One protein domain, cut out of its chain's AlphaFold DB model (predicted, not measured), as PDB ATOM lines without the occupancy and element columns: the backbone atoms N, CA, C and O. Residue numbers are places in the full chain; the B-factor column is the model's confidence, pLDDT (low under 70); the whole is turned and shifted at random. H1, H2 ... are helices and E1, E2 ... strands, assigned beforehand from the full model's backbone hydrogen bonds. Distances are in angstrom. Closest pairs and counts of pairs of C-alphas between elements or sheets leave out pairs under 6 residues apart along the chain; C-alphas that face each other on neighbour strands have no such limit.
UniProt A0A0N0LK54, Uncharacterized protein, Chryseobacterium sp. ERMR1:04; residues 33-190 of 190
ATOM      1  N   SER A  33     607.402 463.081 393.205       95.12
ATOM      2  CA  SER A  33     607.528 461.633 393.059       95.12
ATOM      3  C   SER A  33     607.011 460.935 394.318       95.12
ATOM      4  O   SER A  33     607.518 461.167 395.411       95.12
ATOM      5  N   ILE A  34     606.055 460.019 394.166       95.88
ATOM      6  CA  ILE A  34     605.437 459.269 395.265       95.88
ATOM      7  C   ILE A  34     605.801 457.789 395.079       95.88
ATOM      8  O   ILE A  34     604.973 456.979 394.683       95.88
ATOM      9  N   ASN A  35     607.080 457.453 395.265       91.31
ATOM     10  CA  ASN A  35     607.645 456.146 394.884       91.31
ATOM     11  C   ASN A  35     608.400 455.440 396.024       91.31
ATOM     12  O   ASN A  35     609.055 454.427 395.789       91.31
ATOM     13  N   LEU A  36     608.357 455.965 397.253       95.00
ATOM     14  CA  LEU A  36     608.818 455.213 398.418       95.00
ATOM     15  C   LEU A  36     607.715 454.247 398.840       95.00
ATOM     16  O   LEU A  36     606.711 454.691 399.387       95.00
ATOM     17  N   VAL A  37     607.899 452.959 398.563       96.81
ATOM     18  CA  VAL A  37     606.887 451.933 398.832       96.81
ATOM     19  C   VAL A  37     607.192 451.217 400.143       96.81
ATOM     20  O   VAL A  37     608.269 450.648 400.315       96.81
ATOM     21  N   GLU A  38     606.232 451.224 401.060       96.69
ATOM     22  CA  GLU A  38     606.281 450.495 402.325       96.69
ATOM     23  C   GLU A  38     605.073 449.550 402.420       96.69
ATOM     24  O   GLU A  38     603.933 450.020 402.415       96.69
ATOM     25  N   PRO A  39     605.275 448.222 402.511       97.06
ATOM     26  CA  PRO A  39     604.167 447.296 402.690       97.06
ATOM     27  C   PRO A  39     603.581 447.440 404.094       97.06
ATOM     28  O   PRO A  39     604.309 447.602 405.080       97.06
ATOM     29  N   PHE A  40     602.263 447.318 404.196       97.69
ATOM     30  CA  PHE A  40     601.626 447.094 405.479       97.69
ATOM     31  C   PHE A  40     601.908 445.670 405.945       97.69
ATOM     32  O   PHE A  40     601.975 444.728 405.154       97.69
ATOM     33  N   LYS A  41     602.050 445.514 407.256       97.12
ATOM     34  CA  LYS A  41     602.165 444.212 407.903       97.12
ATOM     35  C   LYS A  41     600.820 443.842 408.488       97.12
ATOM     36  O   LYS A  41     600.233 444.643 409.211       97.12
ATOM     37  N   GLU A  42     600.359 442.639 408.187       95.19
ATOM     38  CA  GLU A  42     599.236 442.043 408.897       95.19
ATOM     39  C   GLU A  42     599.593 441.912 410.383       95.19
ATOM     40  O   GLU A  42     600.720 441.547 410.739       95.19
ATOM     41  N   VAL A  43     598.652 442.274 411.249       93.56
ATOM     42  CA  VAL A  43     598.783 442.100 412.693       93.56
ATOM     43  C   VAL A  43     598.148 440.757 413.044       93.56
ATOM     44  O   VAL A  43     596.943 440.615 412.871       93.56
ATOM     45  N   PRO A  44     598.912 439.763 413.529       87.31
ATOM     46  CA  PRO A  44     598.345 438.469 413.888       87.31
ATOM     47  C   PRO A  44     597.206 438.619 414.897       87.31
ATOM     48  O   PRO A  44     597.310 439.415 415.829       87.31
ATOM     49  N   ASP A  45     596.137 437.846 414.705       84.94
ATOM     50  CA  ASP A  45     594.947 437.807 415.569       84.94
ATOM     51  C   ASP A  45     594.134 439.116 415.639       84.94
ATOM     52  O   ASP A  45     593.112 439.186 416.327       84.94
ATOM     53  N   GLU A  46     594.524 440.139 414.880       83.94
ATOM     54  CA  GLU A  46     593.735 441.336 414.635       83.94
ATOM     55  C   GLU A  46     593.395 441.374 413.143       83.94
ATOM     56  O   GLU A  46     594.282 441.261 412.307       83.94
ATOM     57  N   ASN A  47     592.132 441.580 412.767       90.00
ATOM     58  CA  ASN A  47     591.746 441.770 411.360       90.00
ATOM     59  C   ASN A  47     592.243 443.136 410.847       90.00
ATOM     60  O   ASN A  47     591.451 444.040 410.573       90.00
ATOM     61  N   SER A  48     593.557 443.353 410.834       94.94
ATOM     62  CA  SER A  48     594.152 444.655 410.596       94.94
ATOM     63  C   SER A  48     595.568 444.595 410.040       94.94
ATOM     64  O   SER A  48     596.315 443.639 410.227       94.94
ATOM     65  N   PHE A  49     595.935 445.688 409.386       96.25
ATOM     66  CA  PHE A  49     597.209 445.898 408.726       96.25
ATOM     67  C   PHE A  49     597.816 447.205 409.236       96.25
ATOM     68  O   PHE A  49     597.097 448.195 409.379       96.25
ATOM     69  N   VAL A  50     599.128 447.248 409.470       97.00
ATOM     70  CA  VAL A  50     599.822 448.441 409.991       97.00
ATOM     71  C   VAL A  50     601.033 448.837 409.153       97.00
ATOM     72  O   VAL A  50     601.797 447.985 408.697       97.00
ATOM     73  N   SER A  51     601.239 450.145 408.990       96.50
ATOM     74  CA  SER A  51     602.447 450.729 408.397       96.50
ATOM     75  C   SER A  51     602.715 452.108 408.997       96.50
ATOM     76  O   SER A  51     601.940 453.041 408.804       96.50
ATOM     77  N   GLY A  52     603.807 452.251 409.753       93.19
ATOM     78  CA  GLY A  52     604.109 453.502 410.453       93.19
ATOM     79  C   GLY A  52     603.004 453.890 411.440       93.19
ATOM     80  O   GLY A  52     602.726 453.149 412.377       93.19
ATOM     81  N   ASP A  53     602.400 455.062 411.238       94.25
ATOM     82  CA  ASP A  53     601.272 455.562 412.028       94.25
ATOM     83  C   ASP A  53     599.896 455.228 411.428       94.25
ATOM     84  O   ASP A  53     598.884 455.609 412.020       94.25
ATOM     85  N   LEU A  54     599.849 454.517 410.295       96.69
ATOM     86  CA  LEU A  54     598.622 454.063 409.648       96.69
ATOM     87  C   LEU A  54     598.204 452.676 410.134       96.69
ATOM     88  O   LEU A  54     599.026 451.760 410.242       96.69
ATOM     89  N   LYS A  55     596.895 452.500 410.322       96.69
ATOM     90  CA  LYS A  55     596.260 451.197 410.532       96.69
ATOM     91  C   LYS A  55     595.028 451.069 409.645       96.69
ATOM     92  O   LYS A  55     594.197 451.971 409.586       96.69
ATOM     93  N   ILE A  56     594.903 449.935 408.969       96.75
ATOM     94  CA  ILE A  56     593.691 449.539 408.256       96.75
ATOM     95  C   ILE A  56     593.056 448.398 409.029       96.75
ATOM     96  O   ILE A  56     593.678 447.358 409.190       96.75
ATOM     97  N   THR A  57     591.827 448.587 409.498       95.69
ATOM     98  CA  THR A  57     591.062 447.559 410.213       95.69
ATOM     99  C   THR A  57     589.922 447.084 409.333       95.69
ATOM    100  O   THR A  57     589.079 447.884 408.927       95.69
ATOM    101  N   GLN A  58     589.871 445.788 409.057       92.00
ATOM    102  CA  GLN A  58     588.818 445.161 408.279       92.00
ATOM    103  C   GLN A  58     587.565 444.964 409.151       92.00
ATOM    104  O   GLN A  58     587.587 444.279 410.173       92.00
ATOM    105  N   LYS A  59     586.465 445.609 408.751       90.38
ATOM    106  CA  LYS A  59     585.138 445.520 409.385       90.38
ATOM    107  C   LYS A  59     584.354 444.302 408.901       90.38
ATOM    108  O   LYS A  59     583.609 443.701 409.668       90.38
ATOM    109  N   SER A  60     584.489 443.985 407.617       86.00
ATOM    110  CA  SER A  60     583.872 442.848 406.924       86.00
ATOM    111  C   SER A  60     584.722 442.484 405.702       86.00
ATOM    112  O   SER A  60     585.697 443.183 405.425       86.00
ATOM    113  N   ASN A  61     584.357 441.436 404.950       79.88
ATOM    114  CA  ASN A  61     585.125 440.952 403.790       79.88
ATOM    115  C   ASN A  61     585.625 442.085 402.878       79.88
ATOM    116  O   ASN A  61     586.798 442.094 402.526       79.88
ATOM    117  N   ASN A  62     584.782 443.089 402.614       86.44
ATOM    118  CA  ASN A  62     585.069 444.179 401.679       86.44
ATOM    119  C   ASN A  62     584.883 445.577 402.290       86.44
ATOM    120  O   ASN A  62     584.595 446.535 401.577       86.44
ATOM    121  N   SER A  63     585.010 445.723 403.611       91.81
ATOM    122  CA  SER A  63     584.908 447.030 404.273       91.81
ATOM    123  C   SER A  63     586.032 447.231 405.274       91.81
ATOM    124  O   SER A  63     586.322 446.348 406.079       91.81
ATOM    125  N   PHE A  64     586.625 448.422 405.261       94.75
ATOM    126  CA  PHE A  64     587.752 448.779 406.110       94.75
ATOM    127  C   PHE A  64     587.580 450.161 406.736       94.75
ATOM    128  O   PHE A  64     586.923 451.039 406.181       94.75
ATOM    129  N   ILE A  65     588.238 450.376 407.871       96.62
ATOM    130  CA  ILE A  65     588.541 451.706 408.400       96.62
ATOM    131  C   ILE A  65     590.028 451.962 408.208       96.62
ATOM    132  O   ILE A  65     590.837 451.150 408.653       96.62
ATOM    133  N   LEU A  66     590.379 453.115 407.644       97.06
ATOM    134  CA  LEU A  66     591.729 453.662 407.710       97.06
ATOM    135  C   LEU A  66     591.832 454.637 408.889       97.06
ATOM    136  O   LEU A  66     591.067 455.604 408.971       97.06
ATOM    137  N   THR A  67     592.801 454.412 409.773       96.44
ATOM    138  CA  THR A  67     593.178 455.341 410.842       96.44
ATOM    139  C   THR A  67     594.629 455.798 410.701       96.44
ATOM    140  O   THR A  67     595.462 455.095 410.127       96.44
ATOM    141  N   LYS A  68     594.932 456.981 411.249       94.81
ATOM    142  CA  LYS A  68     596.289 457.517 411.413       94.81
ATOM    143  C   LYS A  68     596.449 458.089 412.805       94.81
ATOM    144  O   LYS A  68     595.645 458.925 413.211       94.81
ATOM    145  N   LYS A  69     597.466 457.636 413.544       92.69
ATOM    146  CA  LYS A  69     597.661 457.995 414.966       92.69
ATOM    147  C   LYS A  69     596.364 457.826 415.776       92.69
ATOM    148  O   LYS A  69     595.953 458.732 416.495       92.69
ATOM    149  N   ASP A  70     595.689 456.696 415.567       90.12
ATOM    150  CA  ASP A  70     594.413 456.322 416.196       90.12
ATOM    151  C   ASP A  70     593.199 457.212 415.864       90.12
ATOM    152  O   ASP A  70     592.106 456.994 416.390       90.12
ATOM    153  N   LEU A  71     593.338 458.173 414.943       92.88
ATOM    154  CA  LEU A  71     592.225 458.964 414.420       92.88
ATOM    155  C   LEU A  71     591.688 458.336 413.137       92.88
ATOM    156  O   LEU A  71     592.454 458.012 412.230       92.88
ATOM    157  N   VAL A  72     590.368 458.185 413.041       95.38
ATOM    158  CA  VAL A  72     589.709 457.717 411.815       95.38
ATOM    159  C   VAL A  72     589.887 458.757 410.714       95.38
ATOM    160  O   VAL A  72     589.453 459.896 410.870       95.38
ATOM    161  N   ILE A  73     590.502 458.346 409.603       94.81
ATOM    162  CA  ILE A  73     590.633 459.166 408.396       94.81
ATOM    163  C   ILE A  73     589.432 458.932 407.477       94.81
ATOM    164  O   ILE A  73     588.805 459.879 407.009       94.81
ATOM    165  N   THR A  74     589.111 457.667 407.190       95.94
ATOM    166  CA  THR A  74     587.993 457.320 406.302       95.94
ATOM    167  C   THR A  74     587.546 455.881 406.479       95.94
ATOM    168  O   THR A  74     588.337 454.994 406.802       95.94
ATOM    169  N   ASP A  75     586.281 455.646 406.149       94.88
ATOM    170  CA  ASP A  75     585.781 454.330 405.780       94.88
ATOM    171  C   ASP A  75     586.073 454.040 404.300       94.88
ATOM    172  O   ASP A  75     585.977 454.916 403.424       94.88
ATOM    173  N   ILE A  76     586.431 452.792 404.036       93.94
ATOM    174  CA  ILE A  76     586.644 452.223 402.713       93.94
ATOM    175  C   ILE A  76     585.582 451.142 402.553       93.94
ATOM    176  O   ILE A  76     585.656 450.093 403.189       93.94
ATOM    177  N   ASP A  77     584.565 451.425 401.748       90.69
ATOM    178  CA  ASP A  77     583.493 450.483 401.453       90.69
ATOM    179  C   ASP A  77     583.652 449.985 400.018       90.69
ATOM    180  O   ASP A  77     583.563 450.761 399.065       90.69
ATOM    181  N   LEU A  78     583.955 448.696 399.894       87.56
ATOM    182  CA  LEU A  78     584.162 447.976 398.643       87.56
ATOM    183  C   LEU A  78     583.099 446.883 398.480       87.56
ATOM    184  O   LEU A  78     583.303 445.953 397.705       87.56
ATOM    185  N   SER A  79     581.982 446.955 399.208       81.31
ATOM    186  CA  SER A  79     580.912 445.949 399.156       81.31
ATOM    187  C   SER A  79     580.351 445.729 397.744       81.31
ATOM    188  O   SER A  79     580.062 444.592 397.383       81.31
ATOM    189  N   ASP A  80     580.333 446.767 396.904       78.38
ATOM    190  CA  ASP A  80     579.936 446.687 395.488       78.38
ATOM    191  C   ASP A  80     580.930 445.916 394.590       78.38
ATOM    192  O   ASP A  80     580.680 445.735 393.397       78.38
ATOM    193  N   SER A  81     582.092 445.503 395.109       77.19
ATOM    194  CA  SER A  81     583.093 444.768 394.321       77.19
ATOM    195  C   SER A  81     582.756 443.291 394.111       77.19
ATOM    196  O   SER A  81     583.349 442.692 393.218       77.19
ATOM    197  N   GLU A  82     581.832 442.720 394.900       80.12
ATOM    198  CA  GLU A  82     581.533 441.271 394.941       80.12
ATOM    199  C   GLU A  82     582.797 440.397 395.086       80.12
ATOM    200  O   GLU A  82     582.847 439.255 394.631       80.12
ATOM    201  N   TYR A  83     583.852 440.943 395.700       87.44
ATOM    202  CA  TYR A  83     585.131 440.265 395.831       87.44
ATOM    203  C   TYR A  83     585.076 439.182 396.916       87.44
ATOM    204  O   TYR A  83     584.779 439.466 398.077       87.44
ATOM    205  N   GLU A  84     585.406 437.953 396.523       85.88
ATOM    206  CA  GLU A  84     585.458 436.753 397.377       85.88
ATOM    207  C   GLU A  84     586.836 436.067 397.289       85.88
ATOM    208  O   GLU A  84     586.966 434.856 397.474       85.88
ATOM    209  N   GLY A  85     587.870 436.827 396.920       86.88
ATOM    210  CA  GLY A  85     589.213 436.298 396.709       86.88
ATOM    211  C   GLY A  85     590.014 436.072 398.000       86.88
ATOM    212  O   GLY A  85     589.534 436.319 399.110       86.88
ATOM    213  N   PRO A  86     591.261 435.587 397.861       88.69
ATOM    214  CA  PRO A  86     592.068 435.080 398.972       88.69
ATOM    215  C   PRO A  86     592.508 436.125 400.005       88.69
ATOM    216  O   PRO A  86     592.887 435.746 401.111       88.69
ATOM    217  N   GLY A  87     592.490 437.419 399.682       91.62
ATOM    218  CA  GLY A  87     592.804 438.466 400.654       91.62
ATOM    219  C   GLY A  87     593.264 439.779 400.036       91.62
ATOM    220  O   GLY A  87     592.901 440.123 398.912       91.62
ATOM    221  N   PHE A  88     594.054 440.534 400.793       93.38
ATOM    222  CA  PHE A  88     594.542 441.845 400.381       93.38
ATOM    223  C   PHE A  88     596.021 441.989 400.702       93.38
ATOM    224  O   PHE A  88     596.473 441.591 401.775       93.38
ATOM    225  N   THR A  89     596.756 442.631 399.799       95.06
ATOM    226  CA  THR A  89     598.073 443.190 400.104       95.06
ATOM    227  C   THR A  89     597.966 444.704 400.064       95.06
ATOM    228  O   THR A  89     597.309 445.262 399.189       95.06
ATOM    229  N   ILE A  90     598.556 445.395 401.036       97.12
ATOM    230  CA  ILE A  90     598.377 446.841 401.175       97.12
ATOM    231  C   ILE A  90     599.735 447.522 401.219       97.12
ATOM    232  O   ILE A  90     600.652 447.072 401.906       97.12
ATOM    233  N   TYR A  91     599.846 448.631 400.502       97.94
ATOM    234  CA  TYR A  91     601.075 449.394 400.360       97.94
ATOM    235  C   TYR A  91     600.831 450.861 400.675       97.94
ATOM    236  O   TYR A  91     599.805 451.427 400.305       97.94
ATOM    237  N   SER A  92     601.807 451.487 401.316       97.69
ATOM    238  CA  SER A  92     601.922 452.933 401.397       97.69
ATOM    239  C   SER A  92     602.958 453.412 400.382       97.69
ATOM    240  O   SER A  92     604.094 452.944 400.379       97.69
ATOM    241  N   TYR A  93     602.561 454.350 399.531       98.06
ATOM    242  CA  TYR A  93     603.432 455.098 398.639       98.06
ATOM    243  C   TYR A  93     603.643 456.496 399.216       98.06
ATOM    244  O   TYR A  93     602.698 457.278 399.322       98.06
ATOM    245  N   LYS A  94     604.888 456.832 399.549       96.56
ATOM    246  CA  LYS A  94     605.275 458.110 400.158       96.56
ATOM    247  C   LYS A  94     606.108 458.954 399.200       96.56
ATOM    248  O   LYS A  94     606.850 458.428 398.359       96.56
ATOM    249  N   SER A  95     606.026 460.271 399.359       94.94
ATOM    250  CA  SER A  95     606.935 461.209 398.701       94.94
ATOM    251  C   SER A  95     608.111 461.589 399.608       94.94
ATOM    252  O   SER A  95     608.009 461.625 400.836       94.94
ATOM    253  N   LYS A  96     609.271 461.843 398.989       93.19
ATOM    254  CA  LYS A  96     610.432 462.425 399.685       93.19
ATOM    255  C   LYS A  96     610.320 463.943 399.788       93.19
ATOM    256  O   LYS A  96     610.854 464.531 400.726       93.19
ATOM    257  N   GLU A  97     609.689 464.548 398.791       93.94
ATOM    258  CA  GLU A  97     609.521 465.983 398.607       93.94
ATOM    259  C   GLU A  97     608.375 466.529 399.468       93.94
ATOM    260  O   GLU A  97     608.529 467.587 400.073       93.94
ATOM    261  N   ASP A  98     607.277 465.777 399.585       94.25
ATOM    262  CA  ASP A  98     606.122 466.089 400.427       94.25
ATOM    263  C   ASP A  98     605.850 464.933 401.401       94.25
ATOM    264  O   ASP A  98     605.382 463.862 401.021       94.25
ATOM    265  N   LYS A  99     606.173 465.146 402.679       92.69
ATOM    266  CA  LYS A  99     606.044 464.120 403.727       92.69
ATOM    267  C   LYS A  99     604.614 463.936 404.226       92.69
ATOM    268  O   LYS A  99     604.364 462.984 404.962       92.69
ATOM    269  N   GLU A 100     603.715 464.865 403.912       93.81
ATOM    270  CA  GLU A 100     602.306 464.759 404.286       93.81
ATOM    271  C   GLU A 100     601.516 463.978 403.235       93.81
ATOM    272  O   GLU A 100     600.514 463.347 403.579       93.81
ATOM    273  N   LEU A 101     601.999 463.968 401.990       95.56
ATOM    274  CA  LEU A 101     601.384 463.272 400.872       95.56
ATOM    275  C   LEU A 101     601.717 461.775 400.843       95.56
ATOM    276  O   LEU A 101     602.874 461.361 400.726       95.56
ATOM    277  N   GLU A 102     600.668 460.960 400.861       96.31
ATOM    278  CA  GLU A 102     600.769 459.504 400.879       96.31
ATOM    279  C   GLU A 102     599.617 458.880 400.078       96.31
ATOM    280  O   GLU A 102     598.484 459.364 400.098       96.31
ATOM    281  N   VAL A 103     599.903 457.808 399.341       97.88
ATOM    282  CA  VAL A 103     598.888 457.013 398.640       97.88
ATOM    283  C   VAL A 103     598.874 455.616 399.231       97.88
ATOM    284  O   VAL A 103     599.847 454.875 399.119       97.88
ATOM    285  N   ILE A 104     597.754 455.246 399.839       98.19
ATOM    286  CA  ILE A 104     597.507 453.887 400.291       98.19
ATOM    287  C   ILE A 104     596.899 453.118 399.123       98.19
ATOM    288  O   ILE A 104     595.828 453.473 398.630       98.19
ATOM    289  N   LEU A 105     597.583 452.071 398.677       98.00
ATOM    290  CA  LEU A 105     597.126 451.187 397.616       98.00
ATOM    291  C   LEU A 105     596.765 449.829 398.218       98.00
ATOM    292  O   LEU A 105     597.635 449.116 398.715       98.00
ATOM    293  N   ILE A 106     595.484 449.480 398.161       96.81
ATOM    294  CA  ILE A 106     594.975 448.151 398.498       96.81
ATOM    295  C   ILE A 106     594.941 447.342 397.204       96.81
ATOM    296  O   ILE A 106     594.265 447.726 396.252       96.81
ATOM    297  N   GLU A 107     595.669 446.239 397.168       96.56
ATOM    298  CA  GLU A 107     595.642 445.238 396.110       96.56
ATOM    299  C   GLU A 107     594.792 444.050 396.565       96.56
ATOM    300  O   GLU A 107     595.142 443.369 397.528       96.56
ATOM    301  N   ALA A 108     593.691 443.786 395.865       94.94
ATOM    302  CA  ALA A 108     592.938 442.551 396.034       94.94
ATOM    303  C   ALA A 108     593.610 441.432 395.240       94.94
ATOM    304  O   ALA A 108     593.825 441.558 394.029       94.94
ATOM    305  N   THR A 109     593.967 440.349 395.919       93.56
ATOM    306  CA  THR A 109     594.598 439.187 395.290       93.56
ATOM    307  C   THR A 109     593.539 438.294 394.638       93.56
ATOM    308  O   THR A 109     592.402 438.244 395.060       93.56
ATOM    309  N   GLY A 110     593.847 437.610 393.549       90.31
ATOM    310  CA  GLY A 110     592.932 436.679 392.886       90.31
ATOM    311  C   GLY A 110     593.475 435.258 392.921       90.31
ATOM    312  O   GLY A 110     594.605 435.029 393.350       90.31
ATOM    313  N   ASP A 111     592.702 434.312 392.383       86.56
ATOM    314  CA  ASP A 111     593.191 432.951 392.103       86.56
ATOM    315  C   ASP A 111     594.418 432.961 391.178       86.56
ATOM    316  O   ASP A 111     595.248 432.057 391.221       86.56
ATOM    317  N   ILE A 112     594.507 433.987 390.324       85.94
ATOM    318  CA  ILE A 112     595.672 434.291 389.498       85.94
ATOM    319  C   ILE A 112     596.067 435.761 389.694       85.94
ATOM    320  O   ILE A 112     595.407 436.668 389.193       85.94
ATOM    321  N   GLY A 113     597.160 435.997 390.420       92.06
ATOM    322  CA  GLY A 113     597.750 437.324 390.620       92.06
ATOM    323  C   GLY A 113     596.799 438.374 391.218       92.06
ATOM    324  O   GLY A 113     596.202 438.145 392.263       92.06
ATOM    325  N   THR A 114     596.702 439.559 390.606       95.50
ATOM    326  CA  THR A 114     595.842 440.657 391.084       95.50
ATOM    327  C   THR A 114     594.439 440.629 390.476       95.50
ATOM    328  O   THR A 114     594.308 440.497 389.255       95.50
ATOM    329  N   ASP A 115     593.407 440.883 391.287       94.50
ATOM    330  CA  ASP A 115     592.029 441.067 390.821       94.50
ATOM    331  C   ASP A 115     591.660 442.543 390.581       94.50
ATOM    332  O   ASP A 115     591.099 442.877 389.542       94.50
ATOM    333  N   TRP A 116     592.034 443.454 391.483       95.19
ATOM    334  CA  TRP A 116     591.886 444.906 391.305       95.19
ATOM    335  C   TRP A 116     592.731 445.679 392.326       95.19
ATOM    336  O   TRP A 116     593.261 445.107 393.278       95.19
ATOM    337  N   TYR A 117     592.826 447.000 392.148       97.00
ATOM    338  CA  TYR A 117     593.389 447.910 393.146       97.00
ATOM    339  C   TYR A 117     592.373 448.954 393.608       97.00
ATOM    340  O   TYR A 117     591.468 449.350 392.868       97.00
ATOM    341  N   TYR A 118     592.551 449.443 394.828       97.31
ATOM    342  CA  TYR A 118     591.848 450.596 395.368       97.31
ATOM    343  C   TYR A 118     592.863 451.570 395.954       97.31
ATOM    344  O   TYR A 118     593.683 451.194 396.789       97.31
ATOM    345  N   ALA A 119     592.826 452.816 395.496       97.88
ATOM    346  CA  ALA A 119     593.728 453.859 395.959       97.88
ATOM    347  C   ALA A 119     592.991 454.804 396.910       97.88
ATOM    348  O   ALA A 119     591.883 455.247 396.606       97.88
ATOM    349  N   VAL A 120     593.633 455.151 398.024       98.00
ATOM    350  CA  VAL A 120     593.248 456.246 398.919       98.00
ATOM    351  C   VAL A 120     594.404 457.229 398.967       98.00
ATOM    352  O   VAL A 120     595.515 456.873 399.350       98.00
ATOM    353  N   ILE A 121     594.148 458.465 398.567       97.50
ATOM    354  CA  ILE A 121     595.134 459.538 398.564       97.50
ATOM    355  C   ILE A 121     594.892 460.397 399.795       97.50
ATOM    356  O   ILE A 121     593.792 460.922 399.974       97.50
ATOM    357  N   VAL A 122     595.920 460.566 400.621       96.19
ATOM    358  CA  VAL A 122     595.855 461.382 401.833       96.19
ATOM    359  C   VAL A 122     596.912 462.479 401.810       96.19
ATOM    360  O   VAL A 122     598.007 462.294 401.280       96.19
ATOM    361  N   ASN A 123     596.578 463.627 402.391       94.69
ATOM    362  CA  ASN A 123     597.524 464.695 402.682       94.69
ATOM    363  C   ASN A 123     597.407 465.061 404.165       94.69
ATOM    364  O   ASN A 123     596.393 465.607 404.603       94.69
ATOM    365  N   GLY A 124     598.405 464.692 404.962       93.12
ATOM    366  CA  GLY A 124     598.332 464.798 406.415       93.12
ATOM    367  C   GLY A 124     597.285 463.831 406.973       93.12
ATOM    368  O   GLY A 124     597.516 462.618 406.971       93.12
ATOM    369  N   ASN A 125     596.161 464.376 407.450       92.69
ATOM    370  CA  ASN A 125     594.998 463.622 407.941       92.69
ATOM    371  C   ASN A 125     593.782 463.710 407.002       92.69
ATOM    372  O   ASN A 125     592.768 463.067 407.270       92.69
ATOM    373  N   ASP A 126     593.868 464.495 405.926       94.56
ATOM    374  CA  ASP A 126     592.754 464.716 405.010       94.56
ATOM    375  C   ASP A 126     592.787 463.701 403.866       94.56
ATOM    376  O   ASP A 126     593.832 463.482 403.246       94.56
ATOM    377  N   VAL A 127     591.634 463.104 403.545       96.19
ATOM    378  CA  VAL A 127     591.475 462.329 402.306       96.19
ATOM    379  C   VAL A 127     591.247 463.282 401.151       96.19
ATOM    380  O   VAL A 127     590.275 464.034 401.133       96.19
ATOM    381  N   ILE A 128     592.133 463.202 400.169       95.50
ATOM    382  CA  ILE A 128     592.080 463.986 398.941       95.50
ATOM    383  C   ILE A 128     591.164 463.315 397.917       95.50
ATOM    384  O   ILE A 128     590.266 463.948 397.374       95.50
ATOM    385  N   ASP A 129     591.380 462.025 397.661       96.12
ATOM    386  CA  ASP A 129     590.582 461.240 396.718       96.12
ATOM    387  C   ASP A 129     590.642 459.755 397.089       96.12
ATOM    388  O   ASP A 129     591.562 459.297 397.774       96.12
ATOM    389  N   LYS A 130     589.662 458.988 396.617       95.94
ATOM    390  CA  LYS A 130     589.654 457.529 396.706       95.94
ATOM    391  C   LYS A 130     588.945 456.918 395.509       95.94
ATOM    392  O   LYS A 130     587.877 457.378 395.108       95.94
ATOM    393  N   PHE A 131     589.521 455.878 394.916       95.75
ATOM    394  CA  PHE A 131     588.958 455.301 393.698       95.75
ATOM    395  C   PHE A 131     589.435 453.877 393.413       95.75
ATOM    396  O   PHE A 131     590.547 453.478 393.754       95.75
ATOM    397  N   PHE A 132     588.586 453.140 392.695       95.00
ATOM    398  CA  PHE A 132     588.911 451.833 392.138       95.00
ATOM    399  C   PHE A 132     589.767 451.931 390.876       95.00
ATOM    400  O   PHE A 132     589.539 452.775 390.003       95.00
ATOM    401  N   ILE A 133     590.672 450.970 390.740       95.94
ATOM    402  CA  ILE A 133     591.446 450.668 389.542       95.94
ATOM    403  C   ILE A 133     591.205 449.189 389.226       95.94
ATOM    404  O   ILE A 133     591.855 448.305 389.778       95.94
ATOM    405  N   LYS A 134     590.245 448.909 388.340       94.19
ATOM    406  CA  LYS A 134     589.977 447.529 387.897       94.19
ATOM    407  C   LYS A 134     591.041 447.010 386.929       94.19
ATOM    408  O   LYS A 134     591.306 445.821 386.882       94.19
ATOM    409  N   GLU A 135     591.624 447.901 386.135       96.25
ATOM    410  CA  GLU A 135     592.633 447.592 385.122       96.25
ATOM    411  C   GLU A 135     593.574 448.798 384.973       96.25
ATOM    412  O   GLU A 135     593.123 449.933 385.172       96.25
ATOM    413  N   PRO A 136     594.840 448.605 384.563       97.12
ATOM    414  CA  PRO A 136     595.500 447.332 384.241       97.12
ATOM    415  C   PRO A 136     595.883 446.529 385.499       97.12
ATOM    416  O   PRO A 136     595.999 447.107 386.575       97.12
ATOM    417  N   ARG A 137     596.106 445.216 385.353       96.69
ATOM    418  CA  ARG A 137     596.477 444.289 386.444       96.69
ATOM    419  C   ARG A 137     597.835 443.637 386.202       96.69
ATOM    420  O   ARG A 137     598.196 443.376 385.050       96.69
ATOM    421  N   ALA A 138     598.573 443.358 387.273       96.31
ATOM    422  CA  ALA A 138     599.796 442.555 387.241       96.31
ATOM    423  C   ALA A 138     599.536 441.122 387.708       96.31
ATOM    424  O   ALA A 138     598.528 440.845 388.348       96.31
ATOM    425  N   ASN A 139     600.469 440.215 387.399       93.69
ATOM    426  CA  ASN A 139     600.537 438.933 388.090       93.69
ATOM    427  C   ASN A 139     601.388 439.131 389.352       93.69
ATOM    428  O   ASN A 139     602.622 439.118 389.265       93.69
ATOM    429  N   SER A 140     600.723 439.353 390.488       89.06
ATOM    430  CA  SER A 140     601.351 439.631 391.785       89.06
ATOM    431  C   SER A 140     602.183 438.466 392.337       89.06
ATOM    432  O   SER A 140     603.047 438.694 393.175       89.06
ATOM    433  N   GLU A 141     602.040 437.243 391.811       89.69
ATOM    434  CA  GLU A 141     602.898 436.108 392.193       89.69
ATOM    435  C   GLU A 141     604.357 436.282 391.746       89.69
ATOM    436  O   GLU A 141     605.267 435.675 392.308       89.69
ATOM    437  N   ILE A 142     604.590 437.083 390.700       92.44
ATOM    438  CA  ILE A 142     605.910 437.235 390.062       92.44
ATOM    439  C   ILE A 142     606.296 438.692 389.790       92.44
ATOM    440  O   ILE A 142     607.322 438.960 389.157       92.44
ATOM    441  N   THR A 143     605.459 439.644 390.200       94.75
ATOM    442  CA  THR A 143     605.663 441.072 389.955       94.75
ATOM    443  C   THR A 143     605.513 441.836 391.254       94.75
ATOM    444  O   THR A 143     604.432 441.873 391.829       94.75
ATOM    445  N   GLU A 144     606.585 442.501 391.678       94.62
ATOM    446  CA  GLU A 144     606.513 443.436 392.793       94.62
ATOM    447  C   GLU A 144     605.750 444.702 392.389       94.62
ATOM    448  O   GLU A 144     605.946 445.244 391.296       94.62
ATOM    449  N   ILE A 145     604.920 445.219 393.296       95.75
ATOM    450  CA  ILE A 145     604.070 446.380 393.009       95.75
ATOM    451  C   ILE A 145     604.883 447.627 392.617       95.75
ATOM    452  O   ILE A 145     604.477 448.381 391.735       95.75
ATOM    453  N   GLN A 146     606.071 447.807 393.205       95.12
ATOM    454  CA  GLN A 146     606.974 448.933 392.940       95.12
ATOM    455  C   GLN A 146     607.606 448.896 391.537       95.12
ATOM    456  O   GLN A 146     607.933 449.939 390.976       95.12
ATOM    457  N   ASP A 147     607.727 447.705 390.944       95.81
ATOM    458  CA  ASP A 147     608.194 447.526 389.565       95.81
ATOM    459  C   ASP A 147     607.073 447.734 388.537       95.81
ATOM    460  O   ASP A 147     607.333 447.868 387.331       95.81
ATOM    461  N   TYR A 148     605.823 447.709 389.004       97.69
ATOM    462  CA  TYR A 148     604.634 447.769 388.171       97.69
ATOM    463  C   TYR A 148     603.982 449.149 388.159       97.69
ATOM    464  O   TYR A 148     603.731 449.682 387.073       97.69
ATOM    465  N   ILE A 149     603.726 449.717 389.340       98.12
ATOM    466  CA  ILE A 149     603.014 450.979 389.536       98.12
ATOM    467  C   ILE A 149     603.972 452.016 390.104       98.12
ATOM    468  O   ILE A 149     604.538 451.840 391.182       98.12
ATOM    469  N   THR A 150     604.090 453.134 389.396       97.25
ATOM    470  CA  THR A 150     604.742 454.347 389.905       97.25
ATOM    471  C   THR A 150     603.731 455.477 389.969       97.25
ATOM    472  O   THR A 150     602.837 455.568 389.120       97.25
ATOM    473  N   ILE A 151     603.859 456.333 390.980       98.19
ATOM    474  CA  ILE A 151     602.896 457.395 391.256       98.19
ATOM    475  C   ILE A 151     603.639 458.729 391.315       98.19
ATOM    476  O   ILE A 151     604.744 458.848 391.846       98.19
ATOM    477  N   SER A 152     603.039 459.751 390.722       97.06
ATOM    478  CA  SER A 152     603.547 461.123 390.771       97.06
ATOM    479  C   SER A 152     602.395 462.113 390.821       97.06
ATOM    480  O   SER A 152     601.310 461.804 390.337       97.06
ATOM    481  N   LEU A 153     602.629 463.296 391.376       96.56
ATOM    482  CA  LEU A 153     601.726 464.438 391.292       96.56
ATOM    483  C   LEU A 153     602.378 465.475 390.373       96.56
ATOM    484  O   LEU A 153     603.494 465.909 390.639       96.56
ATOM    485  N   ILE A 154     601.699 465.826 389.279       94.69
ATOM    486  CA  ILE A 154     602.155 466.803 388.282       94.69
ATOM    487  C   ILE A 154     601.000 467.764 388.024       94.69
ATOM    488  O   ILE A 154     599.909 467.317 387.678       94.69
ATOM    489  N   ASP A 155     601.221 469.068 388.199       92.25
ATOM    490  CA  ASP A 155     600.203 470.104 387.955       92.25
ATOM    491  C   ASP A 155     598.850 469.775 388.610       92.25
ATOM    492  O   ASP A 155     597.796 469.744 387.968       92.25
ATOM    493  N   ASN A 156     598.890 469.463 389.911       91.69
ATOM    494  CA  ASN A 156     597.716 469.088 390.705       91.69
ATOM    495  C   ASN A 156     596.957 467.855 390.157       91.69
ATOM    496  O   ASN A 156     595.761 467.691 390.387       91.69
ATOM    497  N   THR A 157     597.635 466.985 389.406       95.81
ATOM    498  CA  THR A 157     597.085 465.733 388.877       95.81
ATOM    499  C   THR A 157     597.969 464.560 389.284       95.81
ATOM    500  O   THR A 157     599.146 464.500 388.933       95.81
ATOM    501  N   PHE A 158     597.404 463.609 390.021       97.38
ATOM    502  CA  PHE A 158     598.024 462.322 390.284       97.38
ATOM    503  C   PHE A 158     598.062 461.491 389.007       97.38
ATOM    504  O   PHE A 158     597.044 461.302 388.341       97.38
ATOM    505  N   ILE A 159     599.241 460.974 388.691       97.50
ATOM    506  CA  ILE A 159     599.515 460.128 387.539       97.50
ATOM    507  C   ILE A 159     599.986 458.774 388.057       97.50
ATOM    508  O   ILE A 159     601.095 458.656 388.579       97.50
ATOM    509  N   PHE A 160     599.150 457.758 387.868       98.19
ATOM    510  CA  PHE A 160     599.477 456.358 388.113       98.19
ATOM    511  C   PHE A 160     599.971 455.762 386.799       98.19
ATOM    512  O   PHE A 160     599.217 455.704 385.824       98.19
ATOM    513  N   LYS A 161     601.242 455.359 386.755       97.94
ATOM    514  CA  LYS A 161     601.863 454.747 385.575       97.94
ATOM    515  C   LYS A 161     602.023 453.254 385.803       97.94
ATOM    516  O   LYS A 161     602.698 452.851 386.745       97.94
ATOM    517  N   PHE A 162     601.472 452.465 384.892       98.44
ATOM    518  CA  PHE A 162     601.499 451.008 384.930       98.44
ATOM    519  C   PHE A 162     602.398 450.476 383.821       98.44
ATOM    520  O   PHE A 162     602.166 450.762 382.644       98.44
ATOM    521  N   LYS A 163     603.429 449.708 384.174       98.25
ATOM    522  CA  LYS A 163     604.435 449.224 383.221       98.25
ATOM    523  C   LYS A 163     603.878 448.116 382.325       98.25
ATOM    524  O   LYS A 163     603.588 447.016 382.792       98.25
ATOM    525  N   LYS A 164     603.802 448.358 381.011       97.94
ATOM    526  CA  LYS A 164     603.209 447.429 380.028       97.94
ATOM    527  C   LYS A 164     603.856 446.047 380.024       97.94
ATOM    528  O   LYS A 164     603.155 445.051 379.911       97.94
ATOM    529  N   SER A 165     605.175 445.973 380.199       97.06
ATOM    530  CA  SER A 165     605.912 444.700 380.221       97.06
ATOM    531  C   SER A 165     605.599 443.813 381.435       97.06
ATOM    532  O   SER A 165     606.133 442.714 381.527       97.06
ATOM    533  N   LYS A 166     604.825 444.319 382.399       97.50
ATOM    534  CA  LYS A 166     604.445 443.643 383.645       97.50
ATOM    535  C   LYS A 166     602.929 443.436 383.764       97.50
ATOM    536  O   LYS A 166     602.465 442.894 384.760       97.50
ATOM    537  N   ILE A 167     602.164 443.853 382.752       97.19
ATOM    538  CA  ILE A 167     600.721 443.619 382.703       97.19
ATOM    539  C   ILE A 167     600.472 442.122 382.532       97.19
ATOM    540  O   ILE A 167     601.072 441.471 381.673       97.19
ATOM    541  N   ALA A 168     599.577 441.587 383.353       96.75
ATOM    542  CA  ALA A 168     599.189 440.196 383.286       96.75
ATOM    543  C   ALA A 168     598.462 439.880 381.967       96.75
ATOM    544  O   ALA A 168     597.633 440.675 381.524       96.75
ATOM    545  N   PRO A 169     598.668 438.692 381.371       94.94
ATOM    546  CA  PRO A 169     597.956 438.292 380.154       94.94
ATOM    547  C   PRO A 169     596.424 438.277 380.284       94.94
ATOM    548  O   PRO A 169     595.729 438.411 379.280       94.94
ATOM    549  N   TYR A 170     595.894 438.107 381.500       93.56
ATOM    550  CA  TYR A 170     594.453 438.100 381.769       93.56
ATOM    551  C   TYR A 170     593.843 439.504 381.927       93.56
ATOM    552  O   TYR A 170     592.618 439.639 381.922       93.56
ATOM    553  N   SER A 171     594.673 440.543 382.046       95.69
ATOM    554  CA  SER A 171     594.250 441.936 382.201       95.69
ATOM    555  C   SER A 171     593.521 442.432 380.943       95.69
ATOM    556  O   SER A 171     594.021 442.317 379.823       95.69
ATOM    557  N   GLN A 172     592.321 442.988 381.117       94.81
ATOM    558  CA  GLN A 172     591.438 443.434 380.035       94.81
ATOM    559  C   GLN A 172     591.466 444.956 379.893       94.81
ATOM    560  O   GLN A 172     590.547 445.664 380.299       94.81
ATOM    561  N   ILE A 173     592.541 445.472 379.299       95.19
ATOM    562  CA  ILE A 173     592.804 446.914 379.241       95.19
ATOM    563  C   ILE A 173     591.710 447.677 378.476       95.19
ATOM    564  O   ILE A 173     591.541 447.462 377.269       95.19
ATOM    565  N   PRO A 174     591.029 448.649 379.113       93.19
ATOM    566  CA  PRO A 174     590.104 449.530 378.416       93.19
ATOM    567  C   PRO A 174     590.817 450.361 377.342       93.19
ATOM    568  O   PRO A 174     591.843 450.997 377.589       93.19
ATOM    569  N   LYS A 175     590.242 450.414 376.135       91.81
ATOM    570  CA  LYS A 175     590.843 451.111 374.978       91.81
ATOM    571  C   LYS A 175     590.983 452.627 375.161       91.81
ATOM    572  O   LYS A 175     591.719 453.259 374.414       91.81
ATOM    573  N   ASN A 176     590.249 453.211 376.105       92.88
ATOM    574  CA  ASN A 176     590.222 454.647 376.367       92.88
ATOM    575  C   ASN A 176     591.294 455.115 377.365       92.88
ATOM    576  O   ASN A 176     591.374 456.315 377.624       92.88
ATOM    577  N   LEU A 177     592.108 454.214 377.926       94.81
ATOM    578  CA  LEU A 177     593.210 454.624 378.792       94.81
ATOM    579  C   LEU A 177     594.341 455.260 377.979       94.81
ATOM    580  O   LEU A 177     594.801 454.727 376.961       94.81
ATOM    581  N   LYS A 178     594.829 456.401 378.474       96.06
ATOM    582  CA  LYS A 178     596.039 457.036 377.951       96.06
ATOM    583  C   LYS A 178     597.208 456.065 378.099       96.06
ATOM    584  O   LYS A 178     597.322 455.369 379.105       96.06
ATOM    585  N   ASN A 179     598.082 456.009 377.103       97.25
ATOM    586  CA  ASN A 179     599.251 455.140 377.131       97.25
ATOM    587  C   ASN A 179     600.345 455.652 376.186       97.25
ATOM    588  O   ASN A 179     600.057 456.395 375.249       97.25
ATOM    589  N   ASP A 180     601.583 455.237 376.435       97.00
ATOM    590  CA  ASP A 180     602.729 455.450 375.549       97.00
ATOM    591  C   ASP A 180     603.383 454.100 375.189       97.00
ATOM    592  O   ASP A 180     602.738 453.053 375.262       97.00
ATOM    593  N   LYS A 181     604.647 454.079 374.756       97.44
ATOM    594  CA  LYS A 181     605.335 452.821 374.421       97.44
ATOM    595  C   LYS A 181     605.504 451.890 375.631       97.44
ATOM    596  O   LYS A 181     605.454 450.674 375.461       97.44
ATOM    597  N   GLU A 182     605.707 452.435 376.823       97.94
ATOM    598  CA  GLU A 182     606.136 451.689 378.009       97.94
ATOM    599  C   GLU A 182     605.049 451.575 379.078       97.94
ATOM    600  O   GLU A 182     605.036 450.592 379.822       97.94
ATOM    601  N   TYR A 183     604.116 452.524 379.136       98.44
ATOM    602  CA  TYR A 183     603.177 452.674 380.238       98.44
ATOM    603  C   TYR A 183     601.734 452.860 379.782       98.44
ATOM    604  O   TYR A 183     601.439 453.334 378.683       98.44
ATOM    605  N   ILE A 184     600.824 452.488 380.677       98.12
ATOM    606  CA  ILE A 184     599.422 452.908 380.694       98.12
ATOM    607  C   ILE A 184     599.250 453.896 381.846       98.12
ATOM    608  O   ILE A 184     599.925 453.765 382.866       98.12
ATOM    609  N   TYR A 185     598.366 454.877 381.683       97.69
ATOM    610  CA  TYR A 185     598.160 455.952 382.646       97.69
ATOM    611  C   TYR A 185     596.728 456.002 383.159       97.69
ATOM    612  O   TYR A 185     595.771 455.938 382.382       97.69
ATOM    613  N   ILE A 186     596.603 456.224 384.466       97.38
ATOM    614  CA  ILE A 186     595.379 456.710 385.102       97.38
ATOM    615  C   ILE A 186     595.696 458.065 385.728       97.38
ATOM    616  O   ILE A 186     596.666 458.206 386.470       97.38
ATOM    617  N   GLU A 187     594.879 459.062 385.400       96.06
ATOM    618  CA  GLU A 187     595.034 460.436 385.869       96.06
ATOM    619  C   GLU A 187     593.888 460.801 386.815       96.06
ATOM    620  O   GLU A 187     592.720 460.531 386.513       96.06
ATOM    621  N   LYS A 188     594.213 461.435 387.942       95.56
ATOM    622  CA  LYS A 188     593.248 461.895 388.946       95.56
ATOM    623  C   LYS A 188     593.598 463.293 389.406       95.56
ATOM    624  O   LYS A 188     594.705 463.529 389.872       95.56
ATOM    625  N   LYS A 189     592.676 464.237 389.249       91.69
ATOM    626  CA  LYS A 189     592.897 465.602 389.733       91.69
ATOM    627  C   LYS A 189     592.826 465.603 391.259       91.69
ATOM    628  O   LYS A 189     591.898 465.015 391.802       91.69
ATOM    629  N   LYS A 190     593.822 466.223 391.890       83.19
ATOM    630  CA  LYS A 190     593.857 466.522 393.325       83.19
ATOM    631  C   LYS A 190     592.772 467.529 393.687       83.19
ATOM    632  O   LYS A 190     592.500 468.421 392.844       83.19
TER     633      LYS A 190
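What this domain is: This is residues 33 to 190 of the 190 residues of an uncharacterized protein of Chryseobacterium sp. ERMR1:04 (UniProt A0A0N0LK54). A large sheet of eight strands is curled like part of a barrel and folded back on itself, with E10, E9 and E8 in one leaf facing E1, E11, E12 and E13 in the other, and E7 as the hinge. Over the outside of the first leaf lies a smaller sheet of five strands, E2 to E6, making a sandwich in which the strands of the two sheets cross at 44 degrees; the loop of residues 164 to 182 lies at the other end of the domain. The printed part has 158 residues, with thirteen named strands and one named helix, the four-residue H1, which comes between E10 and E11. The large sheet runs E10, E9, E8, E7, E1, E11, E12, E13 and the small one E2, E3, E4, E5, E6, both antiparallel throughout, and the class is mostly strand. The whole is compact, with a radius of gyration of the C-alphas of 15.0 A, and rounded, spanning 43 by 37 by 26 A.

Where its parts are: In the large sheet, E10 is residues 126 to 133, 20.9 A long; E9, the longest strand by residues, is 114 to 123, 26.7 A; E8 is 101 to 109, 25.6 A; and E7 is 88 to 95, 23.1 A. E1, residues 33 to 39, is 17.6 A long and begins at C-alpha 33 at (607.528, 461.633, 393.059). E11 is residues 149 to 154, 15.9 A; E12 is 157 to 163, 18.9 A; and E13 is 183 to 189, 19.1 A, ending at C-alpha 189 at (592.897, 465.602, 389.733). In the small sheet, E2 is residues 41 to 43, E3 is 48 to 51, E4 is 54 to 60, 18.7 A, E5 is 63 to 68, 17.0 A, and E6 is 71 to 77, 17.8 A. H1 is residues 145 to 148, 5.1 A.

How they stand to each other: The large sheet is strongly twisted, with E10 and E13 as edge strands. E7 to E10 form a meander, each strand the antiparallel neighbour of the one before; N 121 and O 129 of the hairpin E9 and E10 are 2.8 A apart, and N 104 and O 120 between E8 and E9 2.8 A. In the hairpin E7 and E8, N 93 and O 103 are within hydrogen-bond range at 2.8 A. The pairing of E1 is staggered: residues 34 to 39 pair with E7, N 38 to O 92 at 2.8 A, and residues 33 to 34 with E11, N 34 to O 151 at 2.9 A. E11, E12 and E13 are another meander, with N 159 and O 152 at 2.8 A and N 158 and O 188 at 2.7 A. H1 is on this sheet at a height of 4.9 A, over none of its strands; it is too short for an O i to N i+4 pair, and its one O i to N i+3 pair is within range. E2 to E6 are a third meander, with N 56 and O 49 of the hairpin E3 and E4 at 2.8 A, and N 65 and O 57 of the hairpin E4 and E5 at 2.8 A. Between the sheets, the closest C-alphas of E6 and E10 are those of Ile 73 and Asp 126, 6.8 A apart. E4 and E8 are apart.

The domain as a whole: The two C-alphas farthest apart, those of Asp 45 and Lys 181, are 45.0 A from each other. E1 runs on into E2 across one residue, at 38 degrees. The links E10 to H1 and E12 to E13 are long, with 11 and 19 residues; in the second, residues 178 to 179 pair antiparallel with residues 184 to 185 of E13. The printed part has no cut, and residue 190 is the chain's last. The mean pLDDT of the printed part is 94.1, and no printed residue is under 70.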